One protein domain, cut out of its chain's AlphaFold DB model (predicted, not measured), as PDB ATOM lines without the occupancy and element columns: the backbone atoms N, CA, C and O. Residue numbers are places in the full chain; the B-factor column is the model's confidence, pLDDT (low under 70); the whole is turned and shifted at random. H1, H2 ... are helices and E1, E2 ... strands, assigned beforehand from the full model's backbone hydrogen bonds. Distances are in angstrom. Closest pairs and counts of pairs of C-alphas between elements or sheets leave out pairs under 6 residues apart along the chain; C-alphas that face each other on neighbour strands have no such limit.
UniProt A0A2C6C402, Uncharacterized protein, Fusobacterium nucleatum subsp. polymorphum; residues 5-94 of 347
ATOM      1  N   LYS A   5     250.901 284.192 227.351       62.22
ATOM      2  CA  LYS A   5     249.558 283.599 227.398       62.22
ATOM      3  C   LYS A   5     249.458 282.283 228.183       62.22
ATOM      4  O   LYS A   5     248.365 281.973 228.635       62.22
ATOM      5  N   SER A   6     250.544 281.523 228.353       69.81
ATOM      6  CA  SER A   6     250.528 280.244 229.084       69.81
ATOM      7  C   SER A   6     250.822 280.374 230.581       69.81
ATOM      8  O   SER A   6     250.791 279.369 231.282       69.81
ATOM      9  N   LEU A   7     251.146 281.578 231.065       80.50
ATOM     10  CA  LEU A   7     251.473 281.821 232.469       80.50
ATOM     11  C   LEU A   7     250.213 282.080 233.292       80.50
ATOM     12  O   LEU A   7     249.288 282.763 232.840       80.50
ATOM     13  N   ASN A   8     250.196 281.581 234.523       87.94
ATOM     14  CA  ASN A   8     249.148 281.923 235.477       87.94
ATOM     15  C   ASN A   8     249.344 283.355 236.018       87.94
ATOM     16  O   ASN A   8     250.401 283.969 235.856       87.94
ATOM     17  N   PHE A   9     248.317 283.914 236.667       86.00
ATOM     18  CA  PHE A   9     248.352 285.302 237.149       86.00
ATOM     19  C   PHE A   9     249.544 285.592 238.073       86.00
ATOM     20  O   PHE A   9     250.160 286.647 237.959       86.00
ATOM     21  N   LYS A  10     249.913 284.646 238.945       86.06
ATOM     22  CA  LYS A  10     251.027 284.811 239.884       86.06
ATOM     23  C   LYS A  10     252.367 284.923 239.153       86.06
ATOM     24  O   LYS A  10     253.147 285.819 239.452       86.06
ATOM     25  N   GLU A  11     252.605 284.062 238.169       86.56
ATOM     26  CA  GLU A  11     253.820 284.089 237.343       86.56
ATOM     27  C   GLU A  11     253.916 285.370 236.506       86.56
ATOM     28  O   GLU A  11     254.997 285.930 236.321       86.56
ATOM     29  N   LYS A  12     252.778 285.856 235.999       89.19
ATOM     30  CA  LYS A  12     252.713 287.125 235.270       89.19
ATOM     31  C   LYS A  12     253.007 288.316 236.182       89.19
ATOM     32  O   LYS A  12     253.795 289.182 235.811       89.19
ATOM     33  N   LEU A  13     252.423 288.340 237.377       88.50
ATOM     34  CA  LEU A  13     252.658 289.391 238.362       88.50
ATOM     35  C   LEU A  13     254.132 289.436 238.798       88.50
ATOM     36  O   LEU A  13     254.722 290.510 238.857       88.50
ATOM     37  N   GLU A  14     254.766 288.282 239.006       87.62
ATOM     38  CA  GLU A  14     256.196 288.210 239.328       87.62
ATOM     39  C   GLU A  14     257.075 288.795 238.211       87.62
ATOM     40  O   GLU A  14     258.023 289.534 238.484       87.62
ATOM     41  N   LYS A  15     256.728 288.549 236.940       88.44
ATOM     42  CA  LYS A  15     257.406 289.185 235.801       88.44
ATOM     43  C   LYS A  15     257.201 290.698 235.752       88.44
ATOM     44  O   LYS A  15     258.146 291.408 235.425       88.44
ATOM     45  N   VAL A  16     256.006 291.198 236.085       90.19
ATOM     46  CA  VAL A  16     255.760 292.648 236.211       90.19
ATOM     47  C   VAL A  16     256.673 293.242 237.281       90.19
ATOM     48  O   VAL A  16     257.321 294.255 237.036       90.19
ATOM     49  N   HIS A  17     256.809 292.576 238.426       87.75
ATOM     50  CA  HIS A  17     257.680 293.047 239.495       87.75
ATOM     51  C   HIS A  17     259.172 293.055 239.127       87.75
ATOM     52  O   HIS A  17     259.912 293.933 239.564       87.75
ATOM     53  N   GLN A  18     259.629 292.128 238.279       85.75
ATOM     54  CA  GLN A  18     260.993 292.153 237.727       85.75
ATOM     55  C   GLN A  18     261.246 293.355 236.799       85.75
ATOM     56  O   GLN A  18     262.400 293.679 236.521       85.75
ATOM     57  N   LEU A  19     260.186 294.011 236.321       87.00
ATOM     58  CA  LEU A  19     260.231 295.165 235.424       87.00
ATOM     59  C   LEU A  19     259.885 296.491 236.127       87.00
ATOM     60  O   LEU A  19     259.798 297.505 235.439       87.00
ATOM     61  N   GLU A  20     259.722 296.512 237.458       84.06
ATOM     62  CA  GLU A  20     259.260 297.678 238.239       84.06
ATOM     63  C   GLU A  20     259.940 298.993 237.848       84.06
ATOM     64  O   GLU A  20     259.259 299.936 237.456       84.06
ATOM     65  N   ASP A  21     261.274 299.037 237.858       79.00
ATOM     66  CA  ASP A  21     262.029 300.258 237.546       79.00
ATOM     67  C   ASP A  21     261.779 300.745 236.108       79.00
ATOM     68  O   ASP A  21     261.663 301.943 235.853       79.00
ATOM     69  N   LYS A  22     261.648 299.815 235.153       79.69
ATOM     70  CA  LYS A  22     261.353 300.149 233.751       79.69
ATOM     71  C   LYS A  22     259.924 300.646 233.581       79.69
ATOM     72  O   LYS A  22     259.688 301.548 232.786       79.69
ATOM     73  N   ILE A  23     258.981 300.074 234.324       84.31
ATOM     74  CA  ILE A  23     257.580 300.494 234.312       84.31
ATOM     75  C   ILE A  23     257.446 301.880 234.946       84.31
ATOM     76  O   ILE A  23     256.789 302.742 234.368       84.31
ATOM     77  N   PHE A  24     258.101 302.128 236.081       83.44
ATOM     78  CA  PHE A  24     258.114 303.450 236.703       83.44
ATOM     79  C   PHE A  24     258.687 304.501 235.757       83.44
ATOM     80  O   PHE A  24     258.048 305.529 235.551       83.44
ATOM     81  N   ASN A  25     259.806 304.210 235.091       76.56
ATOM     82  CA  ASN A  25     260.372 305.108 234.086       76.56
ATOM     83  C   ASN A  25     259.426 305.321 232.892       76.56
ATOM     84  O   ASN A  25     259.233 306.458 232.475       76.56
ATOM     85  N   TYR A  26     258.790 304.264 232.374       81.06
ATOM     86  CA  TYR A  26     257.834 304.374 231.263       81.06
ATOM     87  C   TYR A  26     256.677 305.335 231.568       81.06
ATOM     88  O   TYR A  26     256.289 306.132 230.718       81.06
ATOM     89  N   TYR A  27     256.143 305.278 232.791       77.81
ATOM     90  CA  TYR A  27     255.044 306.136 233.242       77.81
ATOM     91  C   TYR A  27     255.511 307.440 233.909       77.81
ATOM     92  O   TYR A  27     254.675 308.174 234.437       77.81
ATOM     93  N   ASN A  28     256.817 307.744 233.902       70.75
ATOM     94  CA  ASN A  28     257.416 308.877 234.618       70.75
ATOM     95  C   ASN A  28     257.007 308.948 236.108       70.75
ATOM     96  O   ASN A  28     256.719 310.017 236.647       70.75
ATOM     97  N   ILE A  29     256.963 307.797 236.783       71.81
ATOM     98  CA  ILE A  29     256.660 307.683 238.213       71.81
ATOM     99  C   ILE A  29     257.907 308.023 239.026       71.81
ATOM    100  O   ILE A  29     258.830 307.216 239.136       71.81
ATOM    101  N   ASP A  30     257.894 309.181 239.685       73.62
ATOM    102  CA  ASP A  30     258.835 309.478 240.764       73.62
ATOM    103  C   ASP A  30     258.317 308.887 242.083       73.62
ATOM    104  O   ASP A  30     257.491 309.481 242.782       73.62
ATOM    105  N   ILE A  31     258.821 307.703 242.440       67.19
ATOM    106  CA  ILE A  31     258.441 306.992 243.670       67.19
ATOM    107  C   ILE A  31     258.772 307.770 244.956       67.19
ATOM    108  O   ILE A  31     258.241 307.443 246.014       67.19
ATOM    109  N   ASN A  32     259.626 308.795 244.901       66.75
ATOM    110  CA  ASN A  32     259.942 309.633 246.060       66.75
ATOM    111  C   ASN A  32     259.052 310.884 246.142       66.75
ATOM    112  O   ASN A  32     259.053 311.575 247.166       66.75
ATOM    113  N   ASN A  33     258.281 311.179 245.092       69.88
ATOM    114  CA  ASN A  33     257.485 312.398 244.976       69.88
ATOM    115  C   ASN A  33     256.064 312.146 244.438       69.88
ATOM    116  O   ASN A  33     255.497 312.974 243.727       69.88
ATOM    117  N   PHE A  34     255.466 311.007 244.796       74.00
ATOM    118  CA  PHE A  34     254.106 310.649 244.391       74.00
ATOM    119  C   PHE A  34     253.083 311.007 245.480       74.00
ATOM    120  O   PHE A  34     253.248 310.612 246.633       74.00
ATOM    121  N   TYR A  35     252.012 311.733 245.149       80.25
ATOM    122  CA  TYR A  35     250.954 312.100 246.107       80.25
ATOM    123  C   TYR A  35     249.843 311.045 246.173       80.25
ATOM    124  O   TYR A  35     249.528 310.374 245.193       80.25
ATOM    125  N   CYS A  36     249.248 310.874 247.353       81.12
ATOM    126  CA  CYS A  36     248.207 309.881 247.571       81.12
ATOM    127  C   CYS A  36     246.928 310.232 246.812       81.12
ATOM    128  O   CYS A  36     246.250 311.188 247.167       81.12
ATOM    129  N   ALA A  37     246.526 309.394 245.859       82.75
ATOM    130  CA  ALA A  37     245.288 309.595 245.105       82.75
ATOM    131  C   ALA A  37     243.999 309.433 245.945       82.75
ATOM    132  O   ALA A  37     242.929 309.831 245.495       82.75
ATOM    133  N   THR A  38     244.083 308.857 247.151       82.06
ATOM    134  CA  THR A  38     242.923 308.643 248.037       82.06
ATOM    135  C   THR A  38     242.624 309.856 248.914       82.06
ATOM    136  O   THR A  38     241.465 310.233 249.043       82.06
ATOM    137  N   CYS A  39     243.643 310.459 249.539       76.25
ATOM    138  CA  CYS A  39     243.453 311.602 250.442       76.25
ATOM    139  C   CYS A  39     244.004 312.922 249.897       76.25
ATOM    140  O   CYS A  39     243.766 313.949 250.507       76.25
ATOM    141  N   ASN A  40     244.766 312.898 248.801       66.94
ATOM    142  CA  ASN A  40     245.396 314.035 248.113       66.94
ATOM    143  C   ASN A  40     246.279 314.978 248.960       66.94
ATOM    144  O   ASN A  40     246.854 315.925 248.435       66.94
ATOM    145  N   ASP A  41     246.458 314.675 250.244       63.25
ATOM    146  CA  ASP A  41     247.112 315.560 251.215       63.25
ATOM    147  C   ASP A  41     248.522 315.105 251.615       63.25
ATOM    148  O   ASP A  41     249.272 315.849 252.252       63.25
ATOM    149  N   LYS A  42     248.896 313.860 251.298       67.75
ATOM    150  CA  LYS A  42     250.156 313.244 251.742       67.75
ATOM    151  C   LYS A  42     250.906 312.604 250.585       67.75
ATOM    152  O   LYS A  42     250.304 311.953 249.734       67.75
ATOM    153  N   ARG A  43     252.234 312.732 250.602       75.94
ATOM    154  CA  ARG A  43     253.118 311.946 249.736       75.94
ATOM    155  C   ARG A  43     253.079 310.481 250.160       75.94
ATOM    156  O   ARG A  43     253.112 310.178 251.354       75.94
ATOM    157  N   LEU A  44     252.997 309.588 249.185       76.12
ATOM    158  CA  LEU A  44     253.178 308.166 249.399       76.12
ATOM    159  C   LEU A  44     254.665 307.885 249.636       76.12
ATOM    160  O   LEU A  44     255.529 308.485 249.001       76.12
ATOM    161  N   LYS A  45     254.967 306.974 250.556       73.38
ATOM    162  CA  LYS A  45     256.340 306.603 250.914       73.38
ATOM    163  C   LYS A  45     256.667 305.215 250.363       73.38
ATOM    164  O   LYS A  45     255.930 304.277 250.688       73.38
ATOM    165  N   PRO A  46     257.736 305.054 249.566       78.88
ATOM    166  CA  PRO A  46     258.094 303.762 249.008       78.88
ATOM    167  C   PRO A  46     258.639 302.846 250.108       78.88
ATOM    168  O   PRO A  46     259.437 303.249 250.951       78.88
ATOM    169  N   PHE A  47     258.229 301.587 250.096       74.56
ATOM    170  CA  PHE A  47     258.753 300.539 250.959       74.56
ATOM    171  C   PHE A  47     258.798 299.220 250.192       74.56
ATOM    172  O   PHE A  47     258.023 298.993 249.265       74.56
ATOM    173  N   LYS A  48     259.695 298.320 250.604       76.19
ATOM    174  CA  LYS A  48     259.672 296.931 250.141       76.19
ATOM    175  C   LYS A  48     258.944 296.083 251.164       76.19
ATOM    176  O   LYS A  48     259.332 296.053 252.334       76.19
ATOM    177  N   SER A  49     257.881 295.405 250.745       65.50
ATOM    178  CA  SER A  49     257.171 294.504 251.651       65.50
ATOM    179  C   SER A  49     258.076 293.327 252.033       65.50
ATOM    180  O   SER A  49     258.817 292.788 251.212       65.50
ATOM    181  N   LYS A  50     258.034 292.930 253.311       59.00
ATOM    182  CA  LYS A  50     258.866 291.836 253.843       59.00
ATOM    183  C   LYS A  50     258.497 290.467 253.258       59.00
ATOM    184  O   LYS A  50     259.293 289.542 253.364       59.00
ATOM    185  N   ILE A  51     257.302 290.350 252.675       68.88
ATOM    186  CA  ILE A  51     256.739 289.096 252.165       68.88
ATOM    187  C   ILE A  51     257.151 288.866 250.706       68.88
ATOM    188  O   ILE A  51     257.582 287.773 250.358       68.88
ATOM    189  N   ASP A  52     257.055 289.894 249.867       69.06
ATOM    190  CA  ASP A  52     257.183 289.792 248.406       69.06
ATOM    191  C   ASP A  52     258.353 290.621 247.832       69.06
ATOM    192  O   ASP A  52     258.735 290.433 246.688       69.06
ATOM    193  N   LYS A  53     259.018 291.464 248.642       72.44
ATOM    194  CA  LYS A  53     260.213 292.270 248.292       72.44
ATOM    195  C   LYS A  53     260.020 293.285 247.153       72.44
ATOM    196  O   LYS A  53     261.005 293.864 246.687       72.44
ATOM    197  N   HIS A  54     258.779 293.541 246.762       81.69
ATOM    198  CA  HIS A  54     258.389 294.463 245.694       81.69
ATOM    199  C   HIS A  54     258.173 295.884 246.217       81.69
ATOM    200  O   HIS A  54     257.862 296.062 247.403       81.69
ATOM    201  N   ILE A  55     258.372 296.890 245.358       79.00
ATOM    202  CA  ILE A  55     258.191 298.298 245.724       79.00
ATOM    203  C   ILE A  55     256.692 298.600 245.808       79.00
ATOM    204  O   ILE A  55     255.944 298.470 244.844       79.00
ATOM    205  N   LYS A  56     256.254 299.038 246.985       86.44
ATOM    206  CA  LYS A  56     254.906 299.552 247.246       86.44
ATOM    207  C   LYS A  56     255.033 300.953 247.814       86.44
ATOM    208  O   LYS A  56     256.035 301.247 248.459       86.44
ATOM    209  N   LEU A  57     254.032 301.807 247.641       82.81
ATOM    210  CA  LEU A  57     253.987 303.089 248.332       82.81
ATOM    211  C   LEU A  57     252.848 303.148 249.338       82.81
ATOM    212  O   LEU A  57     251.704 302.829 249.033       82.81
ATOM    213  N   LYS A  58     253.152 303.587 250.556       82.88
ATOM    214  CA  LYS A  58     252.168 303.727 251.626       82.88
ATOM    215  C   LYS A  58     251.798 305.188 251.828       82.88
ATOM    216  O   LYS A  58     252.671 306.034 252.001       82.88
ATOM    217  N   CYS A  59     250.502 305.475 251.864       80.62
ATOM    218  CA  CYS A  59     249.984 306.715 252.418       80.62
ATOM    219  C   CYS A  59     249.847 306.559 253.927       80.62
ATOM    220  O   CYS A  59     249.031 305.767 254.390       80.62
ATOM    221  N   TYR A  60     250.586 307.339 254.704       72.62
ATOM    222  CA  TYR A  60     250.435 307.330 256.162       72.62
ATOM    223  C   TYR A  60     249.281 308.210 256.663       72.62
ATOM    224  O   TYR A  60     248.846 308.044 257.796       72.62
ATOM    225  N   GLY A  61     248.721 309.083 255.815       68.50
ATOM    226  CA  GLY A  61     247.536 309.881 256.155       68.50
ATOM    227  C   GLY A  61     246.248 309.059 256.195       68.50
ATOM    228  O   GLY A  61     245.509 309.115 257.170       68.50
ATOM    229  N   CYS A  62     245.989 308.265 255.152       78.00
ATOM    230  CA  CYS A  62     244.788 307.423 255.049       78.00
ATOM    231  C   CYS A  62     245.082 305.919 255.156       78.00
ATOM    232  O   CYS A  62     244.205 305.095 254.916       78.00
ATOM    233  N   SER A  63     246.320 305.548 255.495       79.12
ATOM    234  CA  SER A  63     246.797 304.161 255.640       79.12
ATOM    235  C   SER A  63     246.688 303.275 254.388       79.12
ATOM    236  O   SER A  63     246.970 302.078 254.457       79.12
ATOM    237  N   THR A  64     246.327 303.835 253.232       83.44
ATOM    238  CA  THR A  64     246.237 303.098 251.964       83.44
ATOM    239  C   THR A  64     247.627 302.723 251.455       83.44
ATOM    240  O   THR A  64     248.581 303.485 251.602       83.44
ATOM    241  N   THR A  65     247.746 301.551 250.838       87.88
ATOM    242  CA  THR A  65     248.959 301.109 250.144       87.88
ATOM    243  C   THR A  65     248.663 301.015 248.659       87.88
ATOM    244  O   THR A  65     247.598 300.537 248.292       87.88
ATOM    245  N   PHE A  66     249.604 301.480 247.851       87.94
ATOM    246  CA  PHE A  66     249.586 301.439 246.402       87.94
ATOM    247  C   PHE A  66     250.706 300.510 245.957       87.94
ATOM    248  O   PHE A  66     251.861 300.705 246.342       87.94
ATOM    249  N   ASP A  67     250.386 299.490 245.181       89.75
ATOM    250  CA  ASP A  67     251.390 298.730 244.447       89.75
ATOM    251  C   ASP A  67     251.556 299.271 243.019       89.75
ATOM    252  O   ASP A  67     250.947 300.266 242.626       89.75
ATOM    253  N   ILE A  68     252.413 298.625 242.232       89.06
ATOM    254  CA  ILE A  68     252.648 299.014 240.841       89.06
ATOM    255  C   ILE A  68     251.365 299.051 239.995       89.06
ATOM    256  O   ILE A  68     251.244 299.927 239.143       89.06
ATOM    257  N   ILE A  69     250.395 298.164 240.244       92.62
ATOM    258  CA  ILE A  69     249.113 298.137 239.527       92.62
ATOM    259  C   ILE A  69     248.291 299.366 239.914       92.62
ATOM    260  O   ILE A  69     247.739 300.034 239.040       92.62
ATOM    261  N   ASP A  70     248.233 299.699 241.201       91.50
ATOM    262  CA  ASP A  70     247.489 300.870 241.669       91.50
ATOM    263  C   ASP A  70     248.056 302.171 241.085       91.50
ATOM    264  O   ASP A  70     247.303 303.029 240.622       91.50
ATOM    265  N   LEU A  71     249.384 302.312 241.050       89.62
ATOM    266  CA  LEU A  71     250.050 303.518 240.550       89.62
ATOM    267  C   LEU A  71     249.805 303.746 239.061       89.62
ATOM    268  O   LEU A  71     249.447 304.855 238.665       89.62
ATOM    269  N   VAL A  72     249.951 302.709 238.230       89.50
ATOM    270  CA  VAL A  72     249.717 302.861 236.785       89.50
ATOM    271  C   VAL A  72     248.250 303.164 236.489       89.50
ATOM    272  O   VAL A  72     247.968 303.918 235.567       89.50
ATOM    273  N   LYS A  73     247.309 302.668 237.304       91.25
ATOM    274  CA  LYS A  73     245.878 302.994 237.184       91.25
ATOM    275  C   LYS A  73     245.540 304.428 237.594       91.25
ATOM    276  O   LYS A  73     244.529 304.961 237.134       91.25
ATOM    277  N   VAL A  74     246.339 305.039 238.470       88.19
ATOM    278  CA  VAL A  74     246.208 306.461 238.828       88.19
ATOM    279  C   VAL A  74     246.669 307.354 237.673       88.19
ATOM    280  O   VAL A  74     246.060 308.393 237.435       88.19
ATOM    281  N   ILE A  75     247.714 306.945 236.951       81.69
ATOM    282  CA  ILE A  75     248.351 307.756 235.901       81.69
ATOM    283  C   ILE A  75     247.689 307.549 234.541       81.69
ATOM    284  O   ILE A  75     247.403 308.519 233.841       81.69
ATOM    285  N   ASP A  76     247.417 306.300 234.165       82.69
ATOM    286  CA  ASP A  76     246.778 305.957 232.900       82.69
ATOM    287  C   ASP A  76     245.278 305.726 233.097       82.69
ATOM    288  O   ASP A  76     244.810 304.682 233.564       82.69
ATOM    289  N   SER A  77     244.503 306.728 232.686       83.69
ATOM    290  CA  SER A  77     243.041 306.705 232.759       83.69
ATOM    291  C   SER A  77     242.395 305.525 232.019       83.69
ATOM    292  O   SER A  77     241.310 305.096 232.421       83.69
ATOM    293  N   ASN A  78     243.063 304.942 231.013       81.75
ATOM    294  CA  ASN A  78     242.562 303.772 230.286       81.75
ATOM    295  C   ASN A  78     242.596 302.499 231.144       81.75
ATOM    296  O   ASN A  78     241.830 301.566 230.908       81.75
ATOM    297  N   LEU A  79     243.453 302.464 232.170       88.38
ATOM    298  CA  LEU A  79     243.616 301.316 233.061       88.38
ATOM    299  C   LEU A  79     242.728 301.403 234.307       88.38
ATOM    300  O   LEU A  79     242.500 300.389 234.969       88.38
ATOM    301  N   LYS A  80     242.184 302.586 234.623       86.69
ATOM    302  CA  LYS A  80     241.458 302.888 235.872       86.69
ATOM    303  C   LYS A  80     240.375 301.861 236.234       86.69
ATOM    304  O   LYS A  80     240.277 301.449 237.390       86.69
ATOM    305  N   ASN A  81     239.605 301.403 235.246       88.12
ATOM    306  CA  ASN A  81     238.486 300.473 235.446       88.12
ATOM    307  C   ASN A  81     238.827 299.011 235.110       88.12
ATOM    308  O   ASN A  81     237.965 298.140 235.222       88.12
ATOM    309  N   LEU A  82     240.068 298.721 234.708       89.88
ATOM    310  CA  LEU A  82     240.490 297.359 234.408       89.88
ATOM    311  C   LEU A  82     240.704 296.553 235.691       89.88
ATOM    312  O   LEU A  82     241.151 297.070 236.725       89.88
ATOM    313  N   ASN A  83     240.397 295.259 235.608       90.94
ATOM    314  CA  ASN A  83     240.743 294.317 236.664       90.94
ATOM    315  C   ASN A  83     242.276 294.106 236.708       90.94
ATOM    316  O   ASN A  83     242.945 294.286 235.686       90.94
ATOM    317  N   PRO A  84     242.850 293.710 237.860       89.69
ATOM    318  CA  PRO A  84     244.301 293.554 238.004       89.69
ATOM    319  C   PRO A  84     244.940 292.608 236.976       89.69
ATOM    320  O   PRO A  84     246.041 292.875 236.504       89.69
ATOM    321  N   GLY A  85     244.242 291.538 236.579       88.06
ATOM    322  CA  GLY A  85     244.712 290.597 235.556       88.06
ATOM    323  C   GLY A  85     244.918 291.253 234.193       88.06
ATOM    324  O   GLY A  85     245.968 291.080 233.581       88.06
ATOM    325  N   ALA A  86     243.953 292.061 233.756       88.06
ATOM    326  CA  ALA A  86     244.026 292.797 232.499       88.06
ATOM    327  C   ALA A  86     245.122 293.874 232.520       88.06
ATOM    328  O   ALA A  86     245.796 294.071 231.514       88.06
ATOM    329  N   VAL A  87     245.342 294.532 233.666       90.00
ATOM    330  CA  VAL A  87     246.445 295.496 233.819       90.00
ATOM    331  C   VAL A  87     247.798 294.793 233.726       90.00
ATOM    332  O   VAL A  87     248.672 295.256 233.003       90.00
ATOM    333  N   VAL A  88     247.963 293.650 234.393       92.31
ATOM    334  CA  VAL A  88     249.190 292.839 234.313       92.31
ATOM    335  C   VAL A  88     249.457 292.369 232.880       92.31
ATOM    336  O   VAL A  88     250.582 292.497 232.399       92.31
ATOM    337  N   ASP A  89     248.438 291.869 232.177       88.81
ATOM    338  CA  ASP A  89     248.567 291.454 230.775       88.81
ATOM    339  C   ASP A  89     248.959 292.623 229.861       88.81
ATOM    340  O   ASP A  89     249.811 292.458 228.988       88.81
ATOM    341  N   TYR A  90     248.384 293.805 230.093       90.75
ATOM    342  CA  TYR A  90     248.740 295.019 229.367       90.75
ATOM    343  C   TYR A  90     250.192 295.434 229.627       90.75
ATOM    344  O   TYR A  90     250.946 295.600 228.671       90.75
ATOM    345  N   LEU A  91     250.620 295.527 230.890       90.81
ATOM    346  CA  LEU A  91     251.997 295.894 231.238       90.81
ATOM    347  C   LEU A  91     253.016 294.939 230.600       90.81
ATOM    348  O   LEU A  91     254.004 295.382 230.030       90.81
ATOM    349  N   LEU A  92     252.755 293.630 230.605       91.00
ATOM    350  CA  LEU A  92     253.646 292.651 229.969       91.00
ATOM    351  C   LEU A  92     253.640 292.693 228.432       91.00
ATOM    352  O   LEU A  92     254.509 292.077 227.812       91.00
ATOM    353  N   SER A  93     252.666 293.370 227.817       88.12
ATOM    354  CA  SER A  93     252.589 293.557 226.363       88.12
ATOM    355  C   SER A  93     253.366 294.777 225.860       88.12
ATOM    356  O   SER A  93     253.619 294.871 224.659       88.12
ATOM    357  N   LEU A  94     253.743 295.695 226.757       84.81
ATOM    358  CA  LEU A  94     254.492 296.902 226.418       84.81
ATOM    359  C   LEU A  94     255.958 296.582 226.099       84.81
ATOM    360  O   LEU A  94     256.559 295.670 226.672       84.81
TER     361      LEU A  94
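AT A GLANCE: This is residues 5 to 94 of the 347 residues of an uncharacterized protein of Fusobacterium nucleatum subsp. polymorphum (UniProt A0A2C6C402). A small two-stranded hairpin, E1 and E2, forms one end of the model, and a cluster of short helices forms the other, with H1 and H4 crossing at the far end and H3 between them and the hairpin. H2 lies beside H3, and a long loop, residues 27 to 44, leads from H2 to the hairpin. The 90 printed residues run H1, H2, E1, E2, H3, H4, and the sheet is antiparallel. The class is mostly helix, though only 43 residues are in named elements. The whole is compact, with a radius of gyration of the C-alphas of 12.9 A and spans of 41 by 30 by 21 A.

IN THESE COORDINATES: E1 is residues 45 to 48, 10.3 A long, and E2 is residues 55 to 58, 10.0 A. H3 is residues 68 to 75, 10.9 A, and H2 is residues 20 to 26, 9.8 A. H1, residues 9 to 18, begins at C-alpha 9 (248.352, 285.302, 237.149) and measures 14.4 A. H4, residues 84 to 93, measures 14.3 A and ends at C-alpha 93 (252.589, 293.557, 226.363).

HOW THE PARTS SIT: In the hairpin E1 and E2, N 47 and O 56 are 2.8 A apart, within hydrogen-bond range. Residues 57 to 58 of E2 also pair antiparallel with residues 65 to 66. The closest C-alphas of E2 and H3, Lys 56 and Ile 68, are 6.8 A apart. H3 and H4 only just touch, with 3 pairs of C-alphas within 8 A, closest at Ile 69 and Pro 84, 6.8 A. H1 and H4 touch at a steep tilt of 52 degrees, closest at C-alphas Leu 13 and Val 88, 6.3 A. H2 and H3 are close but not clearly touching, 7.2 A between the closest C-alphas, Glu 20 and Ile 68. In H1, H2, H3 and H4 every O i to N i+4 pair is within hydrogen-bond range.

THE WHOLE: The C-alphas farthest apart, Ser 6 and Asp 41, are 41.8 A apart. The printed part has no cut, and the link from H2 to E1 is long. Mean pLDDT of the printed part is 81.4, with residues 5 to 6, 31 to 33, 40 to 42, 49 to 52 and 61 under 70.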